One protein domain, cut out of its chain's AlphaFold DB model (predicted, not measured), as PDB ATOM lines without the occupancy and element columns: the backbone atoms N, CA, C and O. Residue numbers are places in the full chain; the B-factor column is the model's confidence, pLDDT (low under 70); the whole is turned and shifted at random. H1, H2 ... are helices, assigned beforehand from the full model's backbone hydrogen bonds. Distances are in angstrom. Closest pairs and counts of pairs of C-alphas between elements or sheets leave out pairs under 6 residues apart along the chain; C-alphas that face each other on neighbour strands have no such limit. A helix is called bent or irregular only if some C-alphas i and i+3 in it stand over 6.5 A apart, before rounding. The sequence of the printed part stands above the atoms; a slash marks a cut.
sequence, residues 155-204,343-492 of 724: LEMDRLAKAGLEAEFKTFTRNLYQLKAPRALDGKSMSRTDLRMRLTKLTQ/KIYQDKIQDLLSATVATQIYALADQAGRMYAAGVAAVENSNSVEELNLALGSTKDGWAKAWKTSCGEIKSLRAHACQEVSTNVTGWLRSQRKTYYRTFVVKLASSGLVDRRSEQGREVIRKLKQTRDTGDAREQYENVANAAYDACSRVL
ATOM      1  N   LEU A 155      31.998  61.484  33.382       88.06
ATOM      2  CA  LEU A 155      33.342  61.022  33.744       88.06
ATOM      3  C   LEU A 155      33.541  60.964  35.266       88.06
ATOM      4  O   LEU A 155      34.155  60.029  35.780       88.06
ATOM      5  N   GLU A 156      33.054  61.967  35.991       87.06
ATOM      6  CA  GLU A 156      33.153  62.009  37.450       87.06
ATOM      7  C   GLU A 156      32.229  60.963  38.089       87.06
ATOM      8  O   GLU A 156      32.635  60.306  39.046       87.06
ATOM      9  N   MET A 157      31.063  60.712  37.491       83.00
ATOM     10  CA  MET A 157      30.158  59.627  37.888       83.00
ATOM     11  C   MET A 157      30.780  58.239  37.693       83.00
ATOM     12  O   MET A 157      30.689  57.389  38.577       83.00
ATOM     13  N   ASP A 158      31.480  58.007  36.580       84.81
ATOM     14  CA  ASP A 158      32.222  56.756  36.357       84.81
ATOM     15  C   ASP A 158      33.388  56.595  37.352       84.81
ATOM     16  O   ASP A 158      33.650  55.491  37.839       84.81
ATOM     17  N   ARG A 159      34.068  57.693  37.716       88.56
ATOM     18  CA  ARG A 159      35.088  57.678  38.781       88.56
ATOM     19  C   ARG A 159      34.481  57.337  40.138       88.56
ATOM     20  O   ARG A 159      35.057  56.514  40.850       88.56
ATOM     21  N   LEU A 160      33.331  57.921  40.470       86.50
ATOM     22  CA  LEU A 160      32.616  57.644  41.713       86.50
ATOM     23  C   LEU A 160      32.157  56.181  41.772       86.50
ATOM     24  O   LEU A 160      32.390  55.502  42.771       86.50
ATOM     25  N   ALA A 161      31.611  55.658  40.670       87.25
ATOM     26  CA  ALA A 161      31.205  54.260  40.571       87.25
ATOM     27  C   ALA A 161      32.390  53.296  40.738       87.25
ATOM     28  O   ALA A 161      32.282  52.298  41.450       87.25
ATOM     29  N   LYS A 162      33.548  53.611  40.141       88.44
ATOM     30  CA  LYS A 162      34.787  52.832  40.319       88.44
ATOM     31  C   LYS A 162      35.301  52.873  41.756       88.44
ATOM     32  O   LYS A 162      35.730  51.839  42.262       88.44
ATOM     33  N   ALA A 163      35.244  54.030  42.417       87.12
ATOM     34  CA  ALA A 163      35.625  54.150  43.822       87.12
ATOM     35  C   ALA A 163      34.703  53.311  44.726       87.12
ATOM     36  O   ALA A 163      35.197  52.572  45.579       87.12
ATOM     37  N   GLY A 164      33.388  53.352  44.478       86.50
ATOM     38  CA  GLY A 164      32.403  52.513  45.166       86.50
ATOM     39  C   GLY A 164      32.652  51.019  44.947       86.50
ATOM     40  O   GLY A 164      32.742  50.263  45.910       86.50
ATOM     41  N   LEU A 165      32.890  50.602  43.699       90.25
ATOM     42  CA  LEU A 165      33.284  49.228  43.366       90.25
ATOM     43  C   LEU A 165      34.510  48.787  44.159       90.25
ATOM     44  O   LEU A 165      34.560  47.671  44.677       90.25
ATOM     45  N   GLU A 166      35.531  49.636  44.240       87.94
ATOM     46  CA  GLU A 166      36.759  49.291  44.939       87.94
ATOM     47  C   GLU A 166      36.570  49.176  46.454       87.94
ATOM     48  O   GLU A 166      37.162  48.281  47.070       87.94
ATOM     49  N   ALA A 167      35.768  50.047  47.058       87.62
ATOM     50  CA  ALA A 167      35.409  49.923  48.464       87.62
ATOM     51  C   ALA A 167      34.667  48.598  48.705       87.62
ATOM     52  O   ALA A 167      35.110  47.786  49.520       87.62
ATOM     53  N   GLU A 168      33.650  48.311  47.894       88.31
ATOM     54  CA  GLU A 168      32.787  47.144  48.074       88.31
ATOM     55  C   GLU A 168      33.466  45.824  47.798       88.31
ATOM     56  O   GLU A 168      33.374  44.887  48.590       88.31
ATOM     57  N   PHE A 169      34.262  45.757  46.738       90.00
ATOM     58  CA  PHE A 169      35.030  44.556  46.467       90.00
ATOM     59  C   PHE A 169      35.978  44.235  47.629       90.00
ATOM     60  O   PHE A 169      36.146  43.069  47.991       90.00
ATOM     61  N   LYS A 170      36.586  45.255  48.251       88.12
ATOM     62  CA  LYS A 170      37.454  45.071  49.423       88.12
ATOM     63  C   LYS A 170      36.647  44.605  50.639       88.12
ATOM     64  O   LYS A 170      37.109  43.698  51.331       88.12
ATOM     65  N   THR A 171      35.466  45.176  50.868       87.12
ATOM     66  CA  THR A 171      34.536  44.771  51.934       87.12
ATOM     67  C   THR A 171      34.112  43.311  51.768       87.12
ATOM     68  O   THR A 171      34.321  42.507  52.679       87.12
ATOM     69  N   PHE A 172      33.614  42.921  50.593       87.00
ATOM     70  CA  PHE A 172      33.153  41.556  50.326       87.00
ATOM     71  C   PHE A 172      34.282  40.521  50.394       87.00
ATOM     72  O   PHE A 172      34.114  39.443  50.970       87.00
ATOM     73  N   THR A 173      35.460  40.836  49.851       85.25
ATOM     74  CA  THR A 173      36.583  39.884  49.851       85.25
ATOM     75  C   THR A 173      37.215  39.709  51.231       85.25
ATOM     76  O   THR A 173      37.483  38.570  51.621       85.25
ATOM     77  N   ARG A 174      37.429  40.796  51.990       83.38
ATOM     78  CA  ARG A 174      38.063  40.730  53.319       83.38
ATOM     79  C   ARG A 174      37.103  40.288  54.410       83.38
ATOM     80  O   ARG A 174      37.426  39.361  55.147       83.38
ATOM     81  N   ASN A 175      35.956  40.952  54.519       77.56
ATOM     82  CA  ASN A 175      35.104  40.811  55.698       77.56
ATOM     83  C   ASN A 175      34.218  39.574  55.599       77.56
ATOM     84  O   ASN A 175      33.987  38.908  56.603       77.56
ATOM     85  N   LEU A 176      33.747  39.250  54.393       72.94
ATOM     86  CA  LEU A 176      32.708  38.240  54.237       72.94
ATOM     87  C   LEU A 176      33.266  36.884  53.831       72.94
ATOM     88  O   LEU A 176      33.006  35.896  54.512       72.94
ATOM     89  N   TYR A 177      34.094  36.820  52.791       72.62
ATOM     90  CA  TYR A 177      34.612  35.519  52.375       72.62
ATOM     91  C   TYR A 177      35.980  35.152  52.945       72.62
ATOM     92  O   TYR A 177      36.337  33.973  52.929       72.62
ATOM     93  N   GLN A 178      36.757  36.122  53.445       78.06
ATOM     94  CA  GLN A 178      38.192  35.931  53.704       78.06
ATOM     95  C   GLN A 178      38.867  35.212  52.524       78.06
ATOM     96  O   GLN A 178      39.692  34.314  52.717       78.06
ATOM     97  N   LEU A 179      38.459  35.555  51.290       76.62
ATOM     98  CA  LEU A 179      39.059  34.955  50.105       76.62
ATOM     99  C   LEU A 179      40.528  35.320  50.148       76.62
ATOM    100  O   LEU A 179      40.885  36.503  50.177       76.62
ATOM    101  N   LYS A 180      41.385  34.298  50.137       72.50
ATOM    102  CA  LYS A 180      42.772  34.517  49.754       72.50
ATOM    103  C   LYS A 180      42.714  35.198  48.393       72.50
ATOM    104  O   LYS A 180      42.019  34.717  47.498       72.50
ATOM    105  N   ALA A 181      43.371  36.349  48.271       68.19
ATOM    106  CA  ALA A 181      43.470  37.031  46.991       68.19
ATOM    107  C   ALA A 181      43.933  35.994  45.956       68.19
ATOM    108  O   ALA A 181      44.942  35.332  46.230       68.19
ATOM    109  N   PRO A 182      43.195  35.796  44.844       66.88
ATOM    110  CA  PRO A 182      43.524  34.753  43.886       66.88
ATOM    111  C   PRO A 182      44.986  34.878  43.495       66.88
ATOM    112  O   PRO A 182      45.450  35.968  43.144       66.88
ATOM    113  N   ARG A 183      45.732  33.785  43.625       70.56
ATOM    114  CA  ARG A 183      47.124  33.770  43.201       70.56
ATOM    115  C   ARG A 183      47.152  33.569  41.692       70.56
ATOM    116  O   ARG A 183      46.363  32.815  41.127       70.56
ATOM    117  N   ALA A 184      48.011  34.311  41.012       64.62
ATOM    118  CA  ALA A 184      48.403  34.000  39.655       64.62
ATOM    119  C   ALA A 184      49.120  32.641  39.633       64.62
ATOM    120  O   ALA A 184      49.513  32.112  40.670       64.62
ATOM    121  N   LEU A 185      49.276  32.076  38.435       55.59
ATOM    122  CA  LEU A 185      49.911  30.767  38.245       55.59
ATOM    123  C   LEU A 185      51.356  30.727  38.768       55.59
ATOM    124  O   LEU A 185      51.850  29.665  39.117       55.59
ATOM    125  N   ASP A 186      52.003  31.888  38.891       68.50
ATOM    126  CA  ASP A 186      53.334  32.056  39.480       68.50
ATOM    127  C   ASP A 186      53.319  32.202  41.017       68.50
ATOM    128  O   ASP A 186      54.333  32.550  41.622       68.50
ATOM    129  N   GLY A 187      52.170  31.990  41.664       68.50
ATOM    130  CA  GLY A 187      51.997  32.095  43.113       68.50
ATOM    131  C   GLY A 187      51.863  33.525  43.649       68.50
ATOM    132  O   GLY A 187      51.600  33.695  44.845       68.50
ATOM    133  N   LYS A 188      51.986  34.565  42.812       73.81
ATOM    134  CA  LYS A 188      51.833  35.963  43.254       73.81
ATOM    135  C   LYS A 188      50.364  36.320  43.421       73.81
ATOM    136  O   LYS A 188      49.529  35.897  42.634       73.81
ATOM    137  N   SER A 189      50.016  37.142  44.410       67.12
ATOM    138  CA  SER A 189      48.653  37.678  44.508       67.12
ATOM    139  C   SER A 189      48.319  38.471  43.241       67.12
ATOM    140  O   SER A 189      49.044  39.415  42.917       67.12
ATOM    141  N   MET A 190      47.239  38.122  42.540       68.62
ATOM    142  CA  MET A 190      46.800  38.905  41.384       68.62
ATOM    143  C   MET A 190      46.490  40.335  41.817       68.62
ATOM    144  O   MET A 190      45.755  40.561  42.785       68.62
ATOM    145  N   SER A 191      47.021  41.309  41.073       69.69
ATOM    146  CA  SER A 191      46.595  42.690  41.255       69.69
ATOM    147  C   SER A 191      45.119  42.821  40.862       69.69
ATOM    148  O   SER A 191      44.591  42.054  40.052       69.69
ATOM    149  N   ARG A 192      44.421  43.815  41.417       64.31
ATOM    150  CA  ARG A 192      43.008  44.086  41.077       64.31
ATOM    151  C   ARG A 192      42.833  44.330  39.575       64.31
ATOM    152  O   ARG A 192      41.849  43.901  38.980       64.31
ATOM    153  N   THR A 193      43.824  44.977  38.968       68.75
ATOM    154  CA  THR A 193      43.967  45.182  37.526       68.75
ATOM    155  C   THR A 193      44.095  43.875  36.759       68.75
ATOM    156  O   THR A 193      43.435  43.734  35.737       68.75
ATOM    157  N   ASP A 194      44.857  42.899  37.256       72.44
ATOM    158  CA  ASP A 194      44.986  41.587  36.605       72.44
ATOM    159  C   ASP A 194      43.696  40.784  36.697       72.44
ATOM    160  O   ASP A 194      43.297  40.142  35.726       72.44
ATOM    161  N   LEU A 195      43.011  40.863  37.840       68.44
ATOM    162  CA  LEU A 195      41.710  40.231  38.034       68.44
ATOM    163  C   LEU A 195      40.688  40.825  37.058       68.44
ATOM    164  O   LEU A 195      40.026  40.091  36.327       68.44
ATOM    165  N   ARG A 196      40.651  42.160  36.958       67.31
ATOM    166  CA  ARG A 196      39.837  42.887  35.979       67.31
ATOM    167  C   ARG A 196      40.209  42.510  34.550       67.31
ATOM    168  O   ARG A 196      39.310  42.214  33.775       67.31
ATOM    169  N   MET A 197      41.500  42.469  34.214       68.56
ATOM    170  CA  MET A 197      41.978  42.094  32.882       68.56
ATOM    171  C   MET A 197      41.611  40.656  32.527       68.56
ATOM    172  O   MET A 197      41.183  40.405  31.402       68.56
ATOM    173  N   ARG A 198      41.728  39.713  33.468       68.06
ATOM    174  CA  ARG A 198      41.313  38.320  33.276       68.06
ATOM    175  C   ARG A 198      39.804  38.208  33.115       68.06
ATOM    176  O   ARG A 198      39.381  37.552  32.170       68.06
ATOM    177  N   LEU A 199      39.003  38.899  33.929       63.47
ATOM    178  CA  LEU A 199      37.552  38.983  33.725       63.47
ATOM    179  C   LEU A 199      37.221  39.552  32.343       63.47
ATOM    180  O   LEU A 199      36.420  38.975  31.608       63.47
ATOM    181  N   THR A 200      37.848  40.665  31.954       57.72
ATOM    182  CA  THR A 200      37.613  41.268  30.638       57.72
ATOM    183  C   THR A 200      38.074  40.348  29.519       57.72
ATOM    184  O   THR A 200      37.385  40.227  28.520       57.72
ATOM    185  N   LYS A 201      39.178  39.616  29.684       64.94
ATOM    186  CA  LYS A 201      39.684  38.676  28.678       64.94
ATOM    187  C   LYS A 201      38.799  37.434  28.564       64.94
ATOM    188  O   LYS A 201      38.537  36.983  27.452       64.94
ATOM    189  N   LEU A 202      38.286  36.916  29.681       53.75
ATOM    190  CA  LEU A 202      37.305  35.827  29.706       53.75
ATOM    191  C   LEU A 202      36.007  36.258  29.012       53.75
ATOM    192  O   LEU A 202      35.516  35.543  28.138       53.75
ATOM    193  N   THR A 203      35.522  37.467  29.307       48.25
ATOM    194  CA  THR A 203      34.303  38.032  28.700       48.25
ATOM    195  C   THR A 203      34.480  38.477  27.239       48.25
ATOM    196  O   THR A 203      33.514  38.429  26.478       48.25
ATOM    197  N   GLN A 204      35.689  38.858  26.808       47.38
ATOM    198  CA  GLN A 204      35.999  39.308  25.438       47.38
ATOM    199  C   GLN A 204      36.528  38.201  24.509       47.38
ATOM    200  O   GLN A 204      36.556  38.393  23.293       47.38
ATOM    201  N   LYS A 343      47.431  17.435  47.403       91.62
ATOM    202  CA  LYS A 343      47.190  18.799  47.875       91.62
ATOM    203  C   LYS A 343      47.335  19.826  46.747       91.62
ATOM    204  O   LYS A 343      46.567  20.773  46.700       91.62
ATOM    205  N   ILE A 344      48.248  19.599  45.800       87.81
ATOM    206  CA  ILE A 344      48.459  20.486  44.646       87.81
ATOM    207  C   ILE A 344      47.184  20.581  43.797       87.81
ATOM    208  O   ILE A 344      46.767  21.676  43.421       87.81
ATOM    209  N   TYR A 345      46.535  19.445  43.519       87.69
ATOM    210  CA  TYR A 345      45.263  19.425  42.795       87.69
ATOM    211  C   TYR A 345      44.166  20.170  43.565       87.69
ATOM    212  O   TYR A 345      43.478  21.019  42.996       87.69
ATOM    213  N   GLN A 346      44.041  19.896  44.867       89.94
ATOM    214  CA  GLN A 346      43.075  20.565  45.744       89.94
ATOM    215  C   GLN A 346      43.291  22.083  45.789       89.94
ATOM    216  O   GLN A 346      42.330  22.829  45.608       89.94
ATOM    217  N   ASP A 347      44.534  22.540  45.943       86.62
ATOM    218  CA  ASP A 347      44.894  23.958  45.973       86.62
ATOM    219  C   ASP A 347      44.548  24.640  44.635       86.62
ATOM    220  O   ASP A 347      43.948  25.714  44.627       86.62
ATOM    221  N   LYS A 348      44.801  23.992  43.485       85.31
ATOM    222  CA  LYS A 348      44.408  24.546  42.174       85.31
ATOM    223  C   LYS A 348      42.890  24.594  41.966       85.31
ATOM    224  O   LYS A 348      42.392  25.550  41.369       85.31
ATOM    225  N   ILE A 349      42.141  23.595  42.442       87.00
ATOM    226  CA  ILE A 349      40.668  23.649  42.436       87.00
ATOM    227  C   ILE A 349      40.182  24.777  43.345       87.00
ATOM    228  O   ILE A 349      39.294  25.537  42.958       87.00
ATOM    229  N   GLN A 350      40.788  24.925  44.523       88.75
ATOM    230  CA  GLN A 350      40.473  26.007  45.445       88.75
ATOM    231  C   GLN A 350      40.714  27.374  44.803       88.75
ATOM    232  O   GLN A 350      39.852  28.249  44.904       88.75
ATOM    233  N   ASP A 351      41.847  27.555  44.126       83.19
ATOM    234  CA  ASP A 351      42.199  28.797  43.438       83.19
ATOM    235  C   ASP A 351      41.227  29.100  42.290       83.19
ATOM    236  O   ASP A 351      40.757  30.237  42.176       83.19
ATOM    237  N   LEU A 352      40.848  28.090  41.494       84.00
ATOM    238  CA  LEU A 352      39.837  28.240  40.443       84.00
ATOM    239  C   LEU A 352      38.494  28.687  41.029       84.00
ATOM    240  O   LEU A 352      37.926  29.686  40.589       84.00
ATOM    241  N   LEU A 353      37.986  27.967  42.031       86.25
ATOM    242  CA  LEU A 353      36.694  28.269  42.646       86.25
ATOM    243  C   LEU A 353      36.708  29.642  43.318       86.25
ATOM    244  O   LEU A 353      35.757  30.411  43.173       86.25
ATOM    245  N   SER A 354      37.805  29.979  43.994       85.12
ATOM    246  CA  SER A 354      38.000  31.292  44.611       85.12
ATOM    247  C   SER A 354      38.016  32.401  43.563       85.12
ATOM    248  O   SER A 354      37.408  33.446  43.784       85.12
ATOM    249  N   ALA A 355      38.643  32.181  42.404       84.19
ATOM    250  CA  ALA A 355      38.645  33.137  41.300       84.19
ATOM    251  C   ALA A 355      37.249  33.314  40.674       84.19
ATOM    252  O   ALA A 355      36.842  34.446  40.388       84.19
ATOM    253  N   THR A 356      36.487  32.230  40.500       84.31
ATOM    254  CA  THR A 356      35.124  32.297  39.947       84.31
ATOM    255  C   THR A 356      34.159  32.982  40.914       84.31
ATOM    256  O   THR A 356      33.393  33.855  40.507       84.31
ATOM    257  N   VAL A 357      34.244  32.683  42.213       87.94
ATOM    258  CA  VAL A 357      33.461  33.383  43.245       87.94
ATOM    259  C   VAL A 357      33.882  34.855  43.342       87.94
ATOM    260  O   VAL A 357      33.023  35.734  43.350       87.94
ATOM    261  N   ALA A 358      35.186  35.157  43.321       87.00
ATOM    262  CA  ALA A 358      35.691  36.533  43.299       87.00
ATOM    263  C   ALA A 358      35.186  37.323  42.083       87.00
ATOM    264  O   ALA A 358      34.921  38.516  42.197       87.00
ATOM    265  N   THR A 359      35.009  36.664  40.939       85.25
ATOM    266  CA  THR A 359      34.436  37.273  39.731       85.25
ATOM    267  C   THR A 359      32.986  37.703  39.949       85.25
ATOM    268  O   THR A 359      32.631  38.827  39.597       85.25
ATOM    269  N   GLN A 360      32.170  36.861  40.589       88.19
ATOM    270  CA  GLN A 360      30.783  37.213  40.908       88.19
ATOM    271  C   GLN A 360      30.694  38.326  41.954       88.19
ATOM    272  O   GLN A 360      29.942  39.283  41.792       88.19
ATOM    273  N   ILE A 361      31.548  38.271  42.979       89.62
ATOM    274  CA  ILE A 361      31.663  39.343  43.978       89.62
ATOM    275  C   ILE A 361      32.081  40.664  43.329       89.62
ATOM    276  O   ILE A 361      31.592  41.723  43.710       89.62
ATOM    277  N   TYR A 362      32.989  40.623  42.352       89.00
ATOM    278  CA  TYR A 362      33.403  41.812  41.613       89.00
ATOM    279  C   TYR A 362      32.244  42.403  40.805       89.00
ATOM    280  O   TYR A 362      32.069  43.618  40.802       89.00
ATOM    281  N   ALA A 363      31.440  41.563  40.146       88.44
ATOM    282  CA  ALA A 363      30.256  42.015  39.419       88.44
ATOM    283  C   ALA A 363      29.223  42.662  40.360       88.44
ATOM    284  O   ALA A 363      28.711  43.741  40.058       88.44
ATOM    285  N   LEU A 364      28.988  42.056  41.525       91.12
ATOM    286  CA  LEU A 364      28.131  42.616  42.568       91.12
ATOM    287  C   LEU A 364      28.670  43.954  43.098       91.12
ATOM    288  O   LEU A 364      27.909  44.908  43.245       91.12
ATOM    289  N   ALA A 365      29.981  44.058  43.327       90.50
ATOM    290  CA  ALA A 365      30.627  45.303  43.737       90.50
ATOM    291  C   ALA A 365      30.535  46.401  42.661       90.50
ATOM    292  O   ALA A 365      30.334  47.563  43.002       90.50
ATOM    293  N   ASP A 366      30.638  46.062  41.369       88.94
ATOM    294  CA  ASP A 366      30.416  47.022  40.274       88.94
ATOM    295  C   ASP A 366      28.979  47.546  40.270       88.94
ATOM    296  O   ASP A 366      28.764  48.753  40.152       88.94
ATOM    297  N   GLN A 367      27.996  46.663  40.467       90.12
ATOM    298  CA  GLN A 367      26.595  47.066  40.593       90.12
ATOM    299  C   GLN A 367      26.381  47.961  41.819       90.12
ATOM    300  O   GLN A 367      25.766  49.017  41.684       90.12
ATOM    301  N   ALA A 368      26.956  47.606  42.972       89.06
ATOM    302  CA  ALA A 368      26.918  48.427  44.180       89.06
ATOM    303  C   ALA A 368      27.511  49.825  43.939       89.06
ATOM    304  O   ALA A 368      26.886  50.833  44.260       89.06
ATOM    305  N   GLY A 369      28.685  49.896  43.302       88.12
ATOM    306  CA  GLY A 369      29.349  51.155  42.971       88.12
ATOM    307  C   GLY A 369      28.533  52.030  42.017       88.12
ATOM    308  O   GLY A 369      28.450  53.244  42.202       88.12
ATOM    309  N   ARG A 370      27.871  51.432  41.021       86.75
ATOM    310  CA  ARG A 370      26.976  52.160  40.105       86.75
ATOM    311  C   ARG A 370      25.716  52.665  40.798       86.75
ATOM    312  O   ARG A 370      25.336  53.804  40.552       86.75
ATOM    313  N   MET A 371      25.102  51.851  41.657       87.25
ATOM    314  CA  MET A 371      23.947  52.262  42.464       87.25
ATOM    315  C   MET A 371      24.329  53.384  43.432       87.25
ATOM    316  O   MET A 371      23.581  54.341  43.586       87.25
ATOM    317  N   TYR A 372      25.536  53.327  44.001       85.81
ATOM    318  CA  TYR A 372      26.087  54.412  44.808       85.81
ATOM    319  C   TYR A 372      26.205  55.715  44.013       85.81
ATOM    320  O   TYR A 372      25.695  56.746  44.444       85.81
ATOM    321  N   ALA A 373      26.816  55.669  42.826       85.69
ATOM    322  CA  ALA A 373      26.904  56.849  41.976       85.69
ATOM    323  C   ALA A 373      25.506  57.371  41.597       85.69
ATOM    324  O   ALA A 373      25.256  58.567  41.709       85.69
ATOM    325  N   ALA A 374      24.581  56.483  41.222       84.88
ATOM    326  CA  ALA A 374      23.207  56.841  40.874       84.88
ATOM    327  C   ALA A 374      22.461  57.521  42.031       84.88
ATOM    328  O   ALA A 374      21.827  58.546  41.805       84.88
ATOM    329  N   GLY A 375      22.592  57.015  43.262       84.38
ATOM    330  CA  GLY A 375      22.008  57.643  44.448       84.38
ATOM    331  C   GLY A 375      22.565  59.046  44.704       84.38
ATOM    332  O   GLY A 375      21.807  59.960  45.010       84.38
ATOM    333  N   VAL A 376      23.871  59.256  44.496       84.94
ATOM    334  CA  VAL A 376      24.490  60.590  44.610       84.94
ATOM    335  C   VAL A 376      23.962  61.552  43.543       84.94
ATOM    336  O   VAL A 376      23.637  62.692  43.868       84.94
ATOM    337  N   ALA A 377      23.820  61.101  42.296       83.50
ATOM    338  CA  ALA A 377      23.226  61.927  41.245       83.50
ATOM    339  C   ALA A 377      21.731  62.180  41.461       83.50
ATOM    340  O   ALA A 377      21.248  63.245  41.093       83.50
ATOM    341  N   ALA A 378      20.992  61.235  42.044       83.81
ATOM    342  CA  ALA A 378      19.595  61.446  42.400       83.81
ATOM    343  C   ALA A 378      19.466  62.574  43.429       83.81
ATOM    344  O   ALA A 378      18.769  63.542  43.166       83.81
ATOM    345  N   VAL A 379      20.238  62.519  44.520       83.50
ATOM    346  CA  VAL A 379      20.282  63.585  45.540       83.50
ATOM    347  C   VAL A 379      20.581  64.956  44.933       83.50
ATOM    348  O   VAL A 379      20.042  65.957  45.387       83.50
ATOM    349  N   GLU A 380      21.442  65.015  43.917       82.94
ATOM    350  CA  GLU A 380      21.799  66.278  43.268       82.94
ATOM    351  C   GLU A 380      20.719  66.807  42.313       82.94
ATOM    352  O   GLU A 380      20.551  68.020  42.204       82.94
ATOM    353  N   ASN A 381      20.013  65.918  41.612       82.69
ATOM    354  CA  ASN A 381      19.057  66.300  40.571       82.69
ATOM    355  C   ASN A 381      17.603  66.367  41.058       82.69
ATOM    356  O   ASN A 381      16.764  66.916  40.344       82.69
ATOM    357  N   SER A 382      17.293  65.807  42.227       84.62
ATOM    358  CA  SER A 382      15.956  65.865  42.815       84.62
ATOM    359  C   SER A 382      15.631  67.287  43.263       84.62
ATOM    360  O   SER A 382      16.364  67.888  44.050       84.62
ATOM    361  N   ASN A 383      14.503  67.814  42.785       90.19
ATOM    362  CA  ASN A 383      14.021  69.142  43.177       90.19
ATOM    363  C   ASN A 383      13.029  69.079  44.348       90.19
ATOM    364  O   ASN A 383      12.655  70.118  44.891       90.19
ATOM    365  N   SER A 384      12.601  67.875  44.740       89.31
ATOM    366  CA  SER A 384      11.670  67.633  45.842       89.31
ATOM    367  C   SER A 384      12.088  66.433  46.698       89.31
ATOM    368  O   SER A 384      12.819  65.543  46.250       89.31
ATOM    369  N   VAL A 385      11.594  66.397  47.940       84.31
ATOM    370  CA  VAL A 385      11.763  65.258  48.864       84.31
ATOM    371  C   VAL A 385      11.140  63.986  48.285       84.31
ATOM    372  O   VAL A 385      11.685  62.899  48.446       84.31
ATOM    373  N   GLU A 386      10.026  64.115  47.567       86.94
ATOM    374  CA  GLU A 386       9.325  62.988  46.952       86.94
ATOM    375  C   GLU A 386      10.136  62.357  45.810       86.94
ATOM    376  O   GLU A 386      10.343  61.143  45.805       86.94
ATOM    377  N   GLU A 387      10.684  63.168  44.893       80.62
ATOM    378  CA  GLU A 387      11.579  62.687  43.829       80.62
ATOM    379  C   GLU A 387      12.824  62.011  44.413       80.62
ATOM    380  O   GLU A 387      13.288  60.990  43.894       80.62
ATOM    381  N   LEU A 388      13.354  62.572  45.503       84.88
ATOM    382  CA  LEU A 388      14.498  62.018  46.212       84.88
ATOM    383  C   LEU A 388      14.166  60.652  46.821       84.88
ATOM    384  O   LEU A 388      14.875  59.677  46.568       84.88
ATOM    385  N   ASN A 389      13.068  60.557  47.573       84.38
ATOM    386  CA  ASN A 389      12.617  59.312  48.194       84.38
ATOM    387  C   ASN A 389      12.330  58.232  47.148       84.38
ATOM    388  O   ASN A 389      12.732  57.080  47.332       84.38
ATOM    389  N   LEU A 390      11.719  58.600  46.019       84.56
ATOM    390  CA  LEU A 390      11.466  57.683  44.910       84.56
ATOM    391  C   LEU A 390      12.774  57.153  44.302       84.56
ATOM    392  O   LEU A 390      12.928  55.945  44.090       84.56
ATOM    393  N   ALA A 391      13.744  58.032  44.046       80.44
ATOM    394  CA  ALA A 391      15.023  57.644  43.461       80.44
ATOM    395  C   ALA A 391      15.879  56.793  44.420       80.44
ATOM    396  O   ALA A 391      16.529  55.826  44.000       80.44
ATOM    397  N   LEU A 392      15.847  57.105  45.717       84.62
ATOM    398  CA  LEU A 392      16.518  56.322  46.755       84.62
ATOM    399  C   LEU A 392      15.854  54.964  46.966       84.62
ATOM    400  O   LEU A 392      16.565  53.960  47.046       84.62
ATOM    401  N   GLY A 393      14.519  54.916  46.983       84.56
ATOM    402  CA  GLY A 393      13.748  53.674  47.013       84.56
ATOM    403  C   GLY A 393      14.118  52.771  45.838       84.56
ATOM    404  O   GLY A 393      14.532  51.631  46.038       84.56
ATOM    405  N   SER A 394      14.134  53.325  44.620       84.00
ATOM    406  CA  SER A 394      14.558  52.600  43.415       84.00
ATOM    407  C   SER A 394      15.997  52.072  43.506       84.00
ATOM    408  O   SER A 394      16.279  50.939  43.107       84.00
ATOM    409  N   THR A 395      16.915  52.860  44.078       84.62
ATOM    410  CA  THR A 395      18.318  52.460  44.277       84.62
ATOM    411  C   THR A 395      18.444  51.335  45.310       84.62
ATOM    412  O   THR A 395      19.188  50.373  45.091       84.62
ATOM    413  N   LYS A 396      17.692  51.417  46.416       86.69
ATOM    414  CA  LYS A 396      17.644  50.400  47.477       86.69
ATOM    415  C   LYS A 396      17.064  49.082  46.960       86.69
ATOM    416  O   LYS A 396      17.674  48.032  47.166       86.69
ATOM    417  N   ASP A 397      15.959  49.139  46.224       86.56
ATOM    418  CA  ASP A 397      15.332  47.966  45.608       86.56
ATOM    419  C   ASP A 397      16.239  47.344  44.542       86.56
ATOM    420  O   ASP A 397      16.405  46.120  44.472       86.56
ATOM    421  N   GLY A 398      16.889  48.191  43.736       85.31
ATOM    422  CA  GLY A 398      17.893  47.780  42.760       85.31
ATOM    423  C   GLY A 398      19.065  47.044  43.410       85.31
ATOM    424  O   GLY A 398      19.488  46.000  42.905       85.31
ATOM    425  N   TRP A 399      19.549  47.542  44.550       88.44
ATOM    426  CA  TRP A 399      20.594  46.892  45.340       88.44
ATOM    427  C   TRP A 399      20.143  45.554  45.927       88.44
ATOM    428  O   TRP A 399      20.829  44.545  45.747       88.44
ATOM    429  N   ALA A 400      18.972  45.513  46.568       87.94
ATOM    430  CA  ALA A 400      18.416  44.287  47.138       87.94
ATOM    431  C   ALA A 400      18.277  43.185  46.083       87.94
ATOM    432  O   ALA A 400      18.647  42.027  46.306       87.94
ATOM    433  N   LYS A 401      17.817  43.564  44.890       88.50
ATOM    434  CA  LYS A 401      17.702  42.663  43.748       88.50
ATOM    435  C   LYS A 401      19.061  42.177  43.247       88.50
ATOM    436  O   LYS A 401      19.244  40.971  43.094       88.50
ATOM    437  N   ALA A 402      20.006  43.091  43.017       87.38
ATOM    438  CA  ALA A 402      21.373  42.770  42.599       87.38
ATOM    439  C   ALA A 402      22.048  41.783  43.563       87.38
ATOM    440  O   ALA A 402      22.644  40.786  43.137       87.38
ATOM    441  N   TRP A 403      21.886  42.029  44.863       90.25
ATOM    442  CA  TRP A 403      22.367  41.165  45.929       90.25
ATOM    443  C   TRP A 403      21.742  39.773  45.872       90.25
ATOM    444  O   TRP A 403      22.466  38.781  45.778       90.25
ATOM    445  N   LYS A 404      20.404  39.692  45.886       90.31
ATOM    446  CA  LYS A 404      19.669  38.419  45.872       90.31
ATOM    447  C   LYS A 404      20.049  37.578  44.654       90.31
ATOM    448  O   LYS A 404      20.377  36.405  44.815       90.31
ATOM    449  N   THR A 405      20.087  38.186  43.465       88.00
ATOM    450  CA  THR A 405      20.509  37.510  42.230       88.00
ATOM    451  C   THR A 405      21.950  37.010  42.324       88.00
ATOM    452  O   THR A 405      22.200  35.837  42.063       88.00
ATOM    453  N   SER A 406      22.893  37.847  42.766       88.62
ATOM    454  CA  SER A 406      24.302  37.440  42.893       88.62
ATOM    455  C   SER A 406      24.482  36.308  43.909       88.62
ATOM    456  O   SER A 406      25.273  35.392  43.698       88.62
ATOM    457  N   CYS A 407      23.711  36.326  44.996       90.94
ATOM    458  CA  CYS A 407      23.719  35.261  45.988       90.94
ATOM    459  C   CYS A 407      23.119  33.947  45.469       90.94
ATOM    460  O   CYS A 407      23.669  32.881  45.766       90.94
ATOM    461  N   GLY A 408      22.039  34.005  44.685       89.50
ATOM    462  CA  GLY A 408      21.496  32.847  43.968       89.50
ATOM    463  C   GLY A 408      22.533  32.244  43.018       89.50
ATOM    464  O   GLY A 408      22.810  31.044  43.072       89.50
ATOM    465  N   GLU A 409      23.219  33.087  42.243       88.31
ATOM    466  CA  GLU A 409      24.279  32.651  41.327       88.31
ATOM    467  C   GLU A 409      25.478  32.031  42.052       88.31
ATOM    468  O   GLU A 409      25.971  30.988  41.626       88.31
ATOM    469  N   ILE A 410      25.940  32.615  43.163       88.12
ATOM    470  CA  ILE A 410      27.043  32.049  43.952       88.12
ATOM    471  C   ILE A 410      26.639  30.700  44.564       88.12
ATOM    472  O   ILE A 410      27.439  29.759  44.553       88.12
ATOM    473  N   LYS A 411      25.410  30.570  45.080       89.69
ATOM    474  CA  LYS A 411      24.891  29.294  45.601       89.69
ATOM    475  C   LYS A 411      24.809  28.234  44.506       89.69
ATOM    476  O   LYS A 411      25.317  27.131  44.701       89.69
ATOM    477  N   SER A 412      24.227  28.583  43.360       88.06
ATOM    478  CA  SER A 412      24.114  27.698  42.199       88.06
ATOM    479  C   SER A 412      25.495  27.270  41.694       88.06
ATOM    480  O   SER A 412      25.744  26.080  41.506       88.06
ATOM    481  N   LEU A 413      26.435  28.216  41.582       88.12
ATOM    482  CA  LEU A 413      27.818  27.933  41.213       88.12
ATOM    483  C   LEU A 413      28.442  26.917  42.172       88.12
ATOM    484  O   LEU A 413      29.029  25.948  41.715       88.12
ATOM    485  N   ARG A 414      28.296  27.096  43.489       86.31
ATOM    486  CA  ARG A 414      28.834  26.142  44.471       86.31
ATOM    487  C   ARG A 414      28.200  24.759  44.362       86.31
ATOM    488  O   ARG A 414      28.921  23.769  44.438       86.31
ATOM    489  N   ALA A 415      26.881  24.697  44.185       85.88
ATOM    490  CA  ALA A 415      26.152  23.438  44.074       85.88
ATOM    491  C   ALA A 415      26.590  22.633  42.839       85.88
ATOM    492  O   ALA A 415      26.780  21.421  42.925       85.88
ATOM    493  N   HIS A 416      26.810  23.309  41.708       90.94
ATOM    494  CA  HIS A 416      27.159  22.649  40.451       90.94
ATOM    495  C   HIS A 416      28.663  22.509  40.209       90.94
ATOM    496  O   HIS A 416      29.067  21.605  39.478       90.94
ATOM    497  N   ALA A 417      29.505  23.337  40.830       90.44
ATOM    498  CA  ALA A 417      30.938  23.367  40.545       90.44
ATOM    499  C   ALA A 417      31.612  22.006  40.744       90.44
ATOM    500  O   ALA A 417      32.364  21.564  39.880       90.44
ATOM    501  N   CYS A 418      31.321  21.301  41.839       90.62
ATOM    502  CA  CYS A 418      31.948  20.000  42.080       90.62
ATOM    503  C   CYS A 418      31.433  18.907  41.144       90.62
ATOM    504  O   CYS A 418      32.200  18.029  40.746       90.62
ATOM    505  N   GLN A 419      30.170  18.989  40.726       92.69
ATOM    506  CA  GLN A 419      29.624  18.095  39.710       92.69
ATOM    507  C   GLN A 419      30.279  18.344  38.344       92.69
ATOM    508  O   GLN A 419      30.618  17.395  37.635       92.69
ATOM    509  N   GLU A 420      30.509  19.607  37.988       90.00
ATOM    510  CA  GLU A 420      31.168  19.987  36.740       90.00
ATOM    511  C   GLU A 420      32.651  19.587  36.736       90.00
ATOM    512  O   GLU A 420      33.114  18.980  35.770       90.00
ATOM    513  N   VAL A 421      33.378  19.815  37.838       89.38
ATOM    514  CA  VAL A 421      34.757  19.321  38.022       89.38
ATOM    515  C   VAL A 421      34.801  17.802  37.862       89.38
ATOM    516  O   VAL A 421      35.578  17.295  37.058       89.38
ATOM    517  N   SER A 422      33.924  17.075  38.556       93.62
ATOM    518  CA  SER A 422      33.834  15.614  38.468       93.62
ATOM    519  C   SER A 422      33.550  15.128  37.036       93.62
ATOM    520  O   SER A 422      34.247  14.255  36.504       93.62
ATOM    521  N   THR A 423      32.599  15.760  36.344       91.38
ATOM    522  CA  THR A 423      32.248  15.434  34.950       91.38
ATOM    523  C   THR A 423      33.404  15.720  33.986       91.38
ATOM    524  O   THR A 423      33.677  14.933  33.077       91.38
ATOM    525  N   ASN A 424      34.135  16.815  34.191       87.69
ATOM    526  CA  ASN A 424      35.268  17.175  33.344       87.69
ATOM    527  C   ASN A 424      36.471  16.253  33.567       87.69
ATOM    528  O   ASN A 424      37.072  15.796  32.592       87.69
ATOM    529  N   VAL A 425      36.801  15.921  34.822       89.44
ATOM    530  CA  VAL A 425      37.892  14.982  35.139       89.44
ATOM    531  C   VAL A 425      37.594  13.598  34.562       89.44
ATOM    532  O   VAL A 425      38.469  12.989  33.949       89.44
ATOM    533  N   THR A 426      36.359  13.110  34.689       91.88
ATOM    534  CA  THR A 426      35.963  11.813  34.113       91.88
ATOM    535  C   THR A 426      35.969  11.825  32.587       91.88
ATOM    536  O   THR A 426      36.465  10.880  31.968       91.88
ATOM    537  N   GLY A 427      35.479  12.900  31.960       89.19
ATOM    538  CA  GLY A 427      35.556  13.090  30.510       89.19
ATOM    539  C   GLY A 427      36.999  13.094  30.001       89.19
ATOM    540  O   GLY A 427      37.320  12.428  29.011       89.19
ATOM    541  N   TRP A 428      37.892  13.776  30.718       87.94
ATOM    542  CA  TRP A 428      39.320  13.774  30.423       87.94
ATOM    543  C   TRP A 428      39.950  12.388  30.619       87.94
ATOM    544  O   TRP A 428      40.645  11.923  29.715       87.94
ATOM    545  N   LEU A 429      39.651  11.676  31.713       90.25
ATOM    546  CA  LEU A 429      40.161  10.320  31.959       90.25
ATOM    547  C   LEU A 429      39.736   9.338  30.858       90.25
ATOM    548  O   LEU A 429      40.562   8.571  30.360       90.25
ATOM    549  N   ARG A 430      38.475   9.410  30.409       92.62
ATOM    550  CA  ARG A 430      37.981   8.638  29.252       92.62
ATOM    551  C   ARG A 430      38.796   8.933  27.998       92.62
ATOM    552  O   ARG A 430      39.174   8.014  27.269       92.62
ATOM    553  N   SER A 431      39.100  10.207  27.749       88.00
ATOM    554  CA  SER A 431      39.945  10.618  26.624       88.00
ATOM    555  C   SER A 431      41.376  10.077  26.750       88.00
ATOM    556  O   SER A 431      41.926   9.568  25.769       88.00
ATOM    557  N   GLN A 432      41.965  10.111  27.949       87.50
ATOM    558  CA  GLN A 432      43.297   9.553  28.206       87.50
ATOM    559  C   GLN A 432      43.332   8.043  27.977       87.50
ATOM    560  O   GLN A 432      44.178   7.570  27.218       87.50
ATOM    561  N   ARG A 433      42.358   7.292  28.505       92.06
ATOM    562  CA  ARG A 433      42.243   5.845  28.261       92.06
ATOM    563  C   ARG A 433      42.118   5.539  26.775       92.06
ATOM    564  O   ARG A 433      42.815   4.681  26.236       92.06
ATOM    565  N   LYS A 434      41.267   6.293  26.075       90.56
ATOM    566  CA  LYS A 434      41.049   6.158  24.631       90.56
ATOM    567  C   LYS A 434      42.343   6.342  23.832       90.56
ATOM    568  O   LYS A 434      42.574   5.595  22.871       90.56
ATOM    569  N   THR A 435      43.149   7.332  24.212       87.88
ATOM    570  CA  THR A 435      44.461   7.616  23.618       87.88
ATOM    571  C   THR A 435      45.465   6.525  23.968       87.88
ATOM    572  O   THR A 435      46.094   5.982  23.060       87.88
ATOM    573  N   TYR A 436      45.541   6.126  25.239       90.31
ATOM    574  CA  TYR A 436      46.396   5.037  25.709       90.31
ATOM    575  C   TYR A 436      46.135   3.742  24.930       90.31
ATOM    576  O   TYR A 436      47.063   3.160  24.374       90.31
ATOM    577  N   TYR A 437      44.867   3.351  24.770       92.62
ATOM    578  CA  TYR A 437      44.466   2.127  24.067       92.62
ATOM    579  C   TYR A 437      44.852   2.180  22.589       92.62
ATOM    580  O   TYR A 437      45.348   1.202  22.026       92.62
ATOM    581  N   ARG A 438      44.667   3.340  21.946       90.81
ATOM    582  CA  ARG A 438      45.079   3.540  20.551       90.81
ATOM    583  C   ARG A 438      46.594   3.389  20.405       90.81
ATOM    584  O   ARG A 438      47.046   2.688  19.501       90.81
ATOM    585  N   THR A 439      47.357   4.017  21.294       88.31
ATOM    586  CA  THR A 439      48.821   3.951  21.303       88.31
ATOM    587  C   THR A 439      49.313   2.536  21.597       88.31
ATOM    588  O   THR A 439      50.223   2.063  20.917       88.31
ATOM    589  N   PHE A 440      48.681   1.825  22.534       91.19
ATOM    590  CA  PHE A 440      48.984   0.429  22.844       91.19
ATOM    591  C   PHE A 440      48.816  -0.466  21.614       91.19
ATOM    592  O   PHE A 440      49.744  -1.184  21.258       91.19
ATOM    593  N   VAL A 441      47.685  -0.371  20.905       90.69
ATOM    594  CA  VAL A 441      47.438  -1.176  19.694       90.69
ATOM    595  C   VAL A 441      48.466  -0.876  18.598       90.69
ATOM    596  O   VAL A 441      48.939  -1.795  17.931       90.69
ATOM    597  N   VAL A 442      48.845   0.392  18.409       88.44
ATOM    598  CA  VAL A 442      49.877   0.776  17.428       88.44
ATOM    599  C   VAL A 442      51.249   0.212  17.811       88.44
ATOM    600  O   VAL A 442      51.942  -0.327  16.944       88.44
ATOM    601  N   LYS A 443      51.622   0.285  19.096       88.06
ATOM    602  CA  LYS A 443      52.881  -0.267  19.626       88.06
ATOM    603  C   LYS A 443      52.916  -1.792  19.532       88.06
ATOM    604  O   LYS A 443      53.869  -2.343  18.994       88.06
ATOM    605  N   LEU A 444      51.853  -2.474  19.954       88.31
ATOM    606  CA  LEU A 444      51.737  -3.930  19.848       88.31
ATOM    607  C   LEU A 444      51.911  -4.381  18.394       88.31
ATOM    608  O   LEU A 444      52.716  -5.255  18.094       88.31
ATOM    609  N   ALA A 445      51.232  -3.703  17.474       88.12
ATOM    610  CA  ALA A 445      51.265  -4.048  16.065       88.12
ATOM    611  C   ALA A 445      52.582  -3.665  15.349       88.12
ATOM    612  O   ALA A 445      52.812  -4.124  14.234       88.12
ATOM    613  N   SER A 446      53.430  -2.819  15.946       86.81
ATOM    614  CA  SER A 446      54.778  -2.499  15.433       86.81
ATOM    615  C   SER A 446      55.889  -3.309  16.104       86.81
ATOM    616  O   SER A 446      56.954  -3.452  15.518       86.81
ATOM    617  N   SER A 447      55.634  -3.891  17.279       84.75
ATOM    618  CA  SER A 447      56.617  -4.665  18.051       84.75
ATOM    619  C   SER A 447      56.998  -6.027  17.457       84.75
ATOM    620  O   SER A 447      57.874  -6.692  17.992       84.75
ATOM    621  N   GLY A 448      56.321  -6.486  16.401       83.75
ATOM    622  CA  GLY A 448      56.521  -7.830  15.843       83.75
ATOM    623  C   GLY A 448      55.902  -8.966  16.671       83.75
ATOM    624  O   GLY A 448      55.787 -10.071  16.160       83.75
ATOM    625  N   LEU A 449      55.416  -8.691  17.891       83.44
ATOM    626  CA  LEU A 449      54.721  -9.665  18.756       83.44
ATOM    627  C   LEU A 449      53.392 -10.170  18.172       83.44
ATOM    628  O   LEU A 449      52.884 -11.219  18.564       83.44
ATOM    629  N   VAL A 450      52.813  -9.395  17.256       86.88
ATOM    630  CA  VAL A 450      51.626  -9.757  16.486       86.88
ATOM    631  C   VAL A 450      51.992  -9.648  15.015       86.88
ATOM    632  O   VAL A 450      52.223  -8.543  14.514       86.88
ATOM    633  N   ASP A 451      52.045 -10.784  14.319       87.25
ATOM    634  CA  ASP A 451      52.318 -10.793  12.886       87.25
ATOM    635  C   ASP A 451      51.159 -10.129  12.130       87.25
ATOM    636  O   ASP A 451      50.089 -10.700  11.940       87.25
ATOM    637  N   ARG A 452      51.376  -8.890  11.679       86.25
ATOM    638  CA  ARG A 452      50.393  -8.129  10.894       86.25
ATOM    639  C   ARG A 452      50.029  -8.793   9.566       86.25
ATOM    640  O   ARG A 452      49.001  -8.426   8.992       86.25
ATOM    641  N   ARG A 453      50.885  -9.676   9.042       88.31
ATOM    642  CA  ARG A 453      50.645 -10.377   7.775       88.31
ATOM    643  C   ARG A 453      49.763 -11.600   7.987       88.31
ATOM    644  O   ARG A 453      48.982 -11.923   7.092       88.31
ATOM    645  N   SER A 454      49.829 -12.226   9.160       91.25
ATOM    646  CA  SER A 454      48.959 -13.348   9.486       91.25
ATOM    647  C   SER A 454      47.510 -12.891   9.689       91.25
ATOM    648  O   SER A 454      47.208 -11.776  10.130       91.25
ATOM    649  N   GLU A 455      46.572 -13.758   9.322       92.81
ATOM    650  CA  GLU A 455      45.145 -13.533   9.558       92.81
ATOM    651  C   GLU A 455      44.834 -13.454  11.057       92.81
ATOM    652  O   GLU A 455      44.127 -12.545  11.490       92.81
ATOM    653  N   GLN A 456      45.475 -14.311  11.857       90.81
ATOM    654  CA  GLN A 456      45.379 -14.295  13.316       90.81
ATOM    655  C   GLN A 456      45.814 -12.948  13.906       90.81
ATOM    656  O   GLN A 456      45.101 -12.384  14.734       90.81
ATOM    657  N   GLY A 457      46.930 -12.370  13.449       90.50
ATOM    658  CA  GLY A 457      47.389 -11.087  13.977       90.50
ATOM    659  C   GLY A 457      46.492  -9.910  13.586       90.50
ATOM    660  O   GLY A 457      46.241  -9.012  14.400       90.50
ATOM    661  N   ARG A 458      45.927  -9.930  12.371       93.44
ATOM    662  CA  ARG A 458      44.898  -8.958  11.960       93.44
ATOM    663  C   ARG A 458      43.642  -9.081  12.816       93.44
ATOM    664  O   ARG A 458      43.095  -8.054  13.225       93.44
ATOM    665  N   GLU A 459      43.235 -10.305  13.135       94.06
ATOM    666  CA  GLU A 459      42.075 -10.577  13.977       94.06
ATOM    667  C   GLU A 459      42.286 -10.108  15.424       94.06
ATOM    668  O   GLU A 459      41.420  -9.424  15.971       94.06
ATOM    669  N   VAL A 460      43.461 -10.349  16.016       92.88
ATOM    670  CA  VAL A 460      43.821  -9.829  17.352       92.88
ATOM    671  C   VAL A 460      43.735  -8.299  17.382       92.88
ATOM    672  O   VAL A 460      43.088  -7.730  18.264       92.88
ATOM    673  N   ILE A 461      44.322  -7.610  16.395       92.62
ATOM    674  CA  ILE A 461      44.276  -6.139  16.305       92.62
ATOM    675  C   ILE A 461      42.838  -5.641  16.123       92.62
ATOM    676  O   ILE A 461      42.462  -4.616  16.701       92.62
ATOM    677  N   ARG A 462      42.035  -6.333  15.306       94.25
ATOM    678  CA  ARG A 462      40.632  -5.985  15.067       94.25
ATOM    679  C   ARG A 462      39.817  -6.124  16.349       94.25
ATOM    680  O   ARG A 462      39.142  -5.163  16.717       94.25
ATOM    681  N   LYS A 463      39.937  -7.256  17.052       94.38
ATOM    682  CA  LYS A 463      39.265  -7.486  18.336       94.38
ATOM    683  C   LYS A 463      39.698  -6.450  19.372       94.38
ATOM    684  O   LYS A 463      38.835  -5.773  19.905       94.38
ATOM    685  N   LEU A 464      41.000  -6.197  19.546       92.00
ATOM    686  CA  LEU A 464      41.509  -5.189  20.495       92.00
ATOM    687  C   LEU A 464      40.982  -3.769  20.240       92.00
ATOM    688  O   LEU A 464      40.825  -2.988  21.178       92.00
ATOM    689  N   LYS A 465      40.722  -3.407  18.977       90.25
ATOM    690  CA  LYS A 465      40.091  -2.122  18.635       90.25
ATOM    691  C   LYS A 465      38.604  -2.083  19.003       90.25
ATOM    692  O   LYS A 465      38.096  -0.990  19.253       90.25
ATOM    693  N   GLN A 466      37.928  -3.232  18.999       90.81
ATOM    694  CA  GLN A 466      36.514  -3.374  19.354       90.81
ATOM    695  C   GLN A 466      36.307  -3.442  20.875       90.81
ATOM    696  O   GLN A 466      35.392  -2.798  21.383       90.81
ATOM    697  N   THR A 467      37.183  -4.124  21.620       85.81
ATOM    698  CA  THR A 467      37.175  -4.170  23.097       85.81
ATOM    699  C   THR A 467      37.755  -2.882  23.674       85.81
ATOM    700  O   THR A 467      38.895  -2.836  24.140       85.81
ATOM    701  N   ARG A 468      36.990  -1.791  23.586       73.81
ATOM    702  CA  ARG A 468      37.444  -0.470  24.038       73.81
ATOM    703  C   ARG A 468      37.029  -0.130  25.468       73.81
ATOM    704  O   ARG A 468      37.802   0.534  26.147       73.81
ATOM    705  N   ASP A 469      35.877  -0.620  25.910       75.88
ATOM    706  CA  ASP A 469      35.365  -0.432  27.268       75.88
ATOM    707  C   ASP A 469      35.152  -1.798  27.925       75.88
ATOM    708  O   ASP A 469      34.346  -2.604  27.463       75.88
ATOM    709  N   THR A 470      35.916  -2.069  28.983       78.12
ATOM    710  CA  THR A 470      35.665  -3.185  29.904       78.12
ATOM    711  C   THR A 470      34.752  -2.704  31.036       78.12
ATOM    712  O   THR A 470      34.684  -1.500  31.294       78.12
ATOM    713  N   GLY A 471      34.049  -3.615  31.719       80.50
ATOM    714  CA  GLY A 471      33.215  -3.269  32.882       80.50
ATOM    715  C   GLY A 471      33.985  -2.465  33.938       80.50
ATOM    716  O   GLY A 471      33.490  -1.445  34.415       80.50
ATOM    717  N   ASP A 472      35.249  -2.826  34.169       85.19
ATOM    718  CA  ASP A 472      36.165  -2.166  35.112       85.19
ATOM    719  C   ASP A 472      36.411  -0.685  34.783       85.19
ATOM    720  O   ASP A 472      36.706   0.128  35.660       85.19
ATOM    721  N   ALA A 473      36.249  -0.286  33.514       88.25
ATOM    722  CA  ALA A 473      36.352   1.114  33.118       88.25
ATOM    723  C   ALA A 473      35.327   1.990  33.816       88.25
ATOM    724  O   ALA A 473      35.641   3.106  34.231       88.25
ATOM    725  N   ARG A 474      34.105   1.475  33.949       92.19
ATOM    726  CA  ARG A 474      33.012   2.203  34.575       92.19
ATOM    727  C   ARG A 474      33.311   2.469  36.042       92.19
ATOM    728  O   ARG A 474      33.199   3.616  36.463       92.19
ATOM    729  N   GLU A 475      33.762   1.449  36.765       93.62
ATOM    730  CA  GLU A 475      34.132   1.573  38.175       93.62
ATOM    731  C   GLU A 475      35.278   2.579  38.364       93.62
ATOM    732  O   GLU A 475      35.218   3.442  39.235       93.62
ATOM    733  N   GLN A 476      36.297   2.556  37.497       93.19
ATOM    734  CA  GLN A 476      37.379   3.548  37.528       93.19
ATOM    735  C   GLN A 476      36.880   4.977  37.290       93.19
ATOM    736  O   GLN A 476      37.317   5.909  37.968       93.19
ATOM    737  N   TYR A 477      35.959   5.171  36.339       94.25
ATOM    738  CA  TYR A 477      35.374   6.488  36.095       94.25
ATOM    739  C   TYR A 477      34.551   6.964  37.290       94.25
ATOM    740  O   TYR A 477      34.681   8.124  37.663       94.25
ATOM    741  N   GLU A 478      33.746   6.094  37.897       94.75
ATOM    742  CA  GLU A 478      32.948   6.418  39.085       94.75
ATOM    743  C   GLU A 478      33.853   6.735  40.291       94.75
ATOM    744  O   GLU A 478      33.670   7.759  40.948       94.75
ATOM    745  N   ASN A 479      34.913   5.954  40.510       94.38
ATOM    746  CA  ASN A 479      35.899   6.201  41.564       94.38
ATOM    747  C   ASN A 479      36.612   7.553  41.400       94.38
ATOM    748  O   ASN A 479      36.785   8.289  42.374       94.38
ATOM    749  N   VAL A 480      36.992   7.921  40.172       93.56
ATOM    750  CA  VAL A 480      37.570   9.245  39.885       93.56
ATOM    751  C   VAL A 480      36.539  10.361  39.987       93.56
ATOM    752  O   VAL A 480      36.873  11.433  40.495       93.56
ATOM    753  N   ALA A 481      35.299  10.120  39.559       93.88
ATOM    754  CA  ALA A 481      34.206  11.075  39.702       93.88
ATOM    755  C   ALA A 481      34.015  11.455  41.174       93.88
ATOM    756  O   ALA A 481      33.979  12.642  41.508       93.88
ATOM    757  N   ASN A 482      33.956  10.440  42.037       95.44
ATOM    758  CA  ASN A 482      33.758  10.592  43.473       95.44
ATOM    759  C   ASN A 482      34.978  11.250  44.126       95.44
ATOM    760  O   ASN A 482      34.826  12.215  44.864       95.44
ATOM    761  N   ALA A 483      36.198  10.819  43.781       93.69
ATOM    762  CA  ALA A 483      37.419  11.425  44.316       93.69
ATOM    763  C   ALA A 483      37.565  12.910  43.933       93.69
ATOM    764  O   ALA A 483      37.961  13.723  44.768       93.69
ATOM    765  N   ALA A 484      37.234  13.278  42.691       92.38
ATOM    766  CA  ALA A 484      37.263  14.667  42.237       92.38
ATOM    767  C   ALA A 484      36.162  15.511  42.901       92.38
ATOM    768  O   ALA A 484      36.414  16.654  43.293       92.38
ATOM    769  N   TYR A 485      34.963  14.942  43.065       94.62
ATOM    770  CA  TYR A 485      33.866  15.591  43.780       94.62
ATOM    771  C   TYR A 485      34.233  15.849  45.248       94.62
ATOM    772  O   TYR A 485      34.095  16.976  45.717       94.62
ATOM    773  N   ASP A 486      34.781  14.849  45.939       93.25
ATOM    774  CA  ASP A 486      35.227  14.950  47.332       93.25
ATOM    775  C   ASP A 486      36.380  15.939  47.510       93.25
ATOM    776  O   ASP A 486      36.407  16.711  48.470       93.25
ATOM    777  N   ALA A 487      37.345  15.946  46.587       91.25
ATOM    778  CA  ALA A 487      38.430  16.921  46.601       91.25
ATOM    779  C   ALA A 487      37.883  18.350  46.459       91.25
ATOM    780  O   ALA A 487      38.291  19.239  47.204       91.25
ATOM    781  N   CYS A 488      36.923  18.556  45.552       92.94
ATOM    782  CA  CYS A 488      36.265  19.843  45.350       92.94
ATOM    783  C   CYS A 488      35.415  20.271  46.559       92.94
ATOM    784  O   CYS A 488      35.497  21.420  47.000       92.94
ATOM    785  N   SER A 489      34.628  19.359  47.135       91.44
ATOM    786  CA  SER A 489      33.724  19.673  48.246       91.44
ATOM    787  C   SER A 489      34.478  20.079  49.514       91.44
ATOM    788  O   SER A 489      34.024  20.963  50.239       91.44
ATOM    789  N   ARG A 490      35.673  19.514  49.738       90.50
ATOM    790  CA  ARG A 490      36.562  19.885  50.853       90.50
ATOM    791  C   ARG A 490      37.169  21.279  50.717       90.50
ATOM    792  O   ARG A 490      37.454  21.906  51.735       90.50
ATOM    793  N   VAL A 491      37.391  21.756  49.491       89.88
ATOM    794  CA  VAL A 491      38.032  23.061  49.249       89.88
ATOM    795  C   VAL A 491      37.045  24.192  48.994       89.88
ATOM    796  O   VAL A 491      37.451  25.357  48.990       89.88
ATOM    797  N   LEU A 492      35.760  23.880  48.799       83.62
ATOM    798  CA  LEU A 492      34.714  24.881  48.647       83.62
ATOM    799  C   LEU A 492      34.685  25.790  49.888       83.62
ATOM    800  O   LEU A 492      34.370  25.328  50.988       83.62
TER     801      LEU A 492
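This is residues 155 to 204 and 343 to 492 of the 724 residues of an uncharacterized protein of Ophiocordyceps unilateralis (UniProt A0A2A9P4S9). A long, thin rod of helices is built along one very long helix, H4, which bends partway and runs nearly from one end of the rod to the other. At one end H3 folds back along the first arm, H4a, as a helical hairpin, and H1 crosses H3; at the other end the short H5 folds back along the tip of the second arm, H4b, and H6 then crosses H4b and returns to the beginning of H3. H2 lies crosswise near H3. The printed part has 200 residues with six named helices, H1 to H6 in chain order, and no named strand, an all-helix domain. It is extended, with a radius of gyration of the C-alphas of 26.9 A and spans of 96 by 31 by 29 A.

H4, residues 385 to 446, was assigned as one helix by its hydrogen bonds, but it is bent: C-alphas 415 and 418 are 7.0 A apart. Its arms are H4a, residues 385 to 415, 44.5 A long from C-alpha 385 at (11.763, 65.258, 48.864), and H4b, residues 418 to 446, 41.7 A long. H3, residues 343 to 381, is 55.7 A long. H1, residues 155 to 177, is 31.6 A long and begins at (33.342, 61.022, 33.744). H2 holds residues 192 to 204 and H5 residues 455 to 466. H6, residues 471 to 491, is 31.4 A long and ends at (38.032, 23.061, 49.249).

H4a and H4b stand at a steep tilt of 37 degrees, only just past shallow. H4a touches H3 at a shallow tilt of 9 degrees, opposite ways; their closest C-alphas, Met 371 and Thr 395, are 5.9 A apart. H3, with residues 358 to 373 alone, touches H1 at a steep tilt of 42 degrees, opposite ways, the closest C-alphas being Gly 164 and Gly 369 at 4.0 A. H1 and H4a are apart. H2 is close to H3 but not clearly touching, about perpendicular at 87 degrees, with C-alphas Leu 199 and Thr 359 closest at 7.0 A. H4b, with residues 438 to 445 alone, touches H5 in a helical hairpin at a shallow tilt of 6 degrees, opposite ways; C-alphas Val 441 and Ile 461 are closest at 6.8 A. H4b, with residues 418 to 430 alone, touches H6 at a steep tilt of 39 degrees, opposite ways; C-alphas Ser 422 and Ala 481 are closest at 4.7 A. H6 touches H3 through residues 487 to 491 and 346 to 350 alone, with C-alphas Gln 350 and Val 491 closest at 5.4 A. Every O i to N i+4 pair is within hydrogen-bond range in H2, H3, H4a, H4b and H5; H1 has 18 of 19 and H6 15 of 17.

The farthest C-alphas, Ser 384 and Ser 454, are 96.3 A apart. Residues 205 to 342 are not printed, and C-alphas 204 and 343 are 32.4 A apart across the cut. The link from H1 to H2, residues 178 to 191, is long. Mean pLDDT of the printed part is 85.0; 21 residues are under 70, among them 195 to 204, which belong to H2.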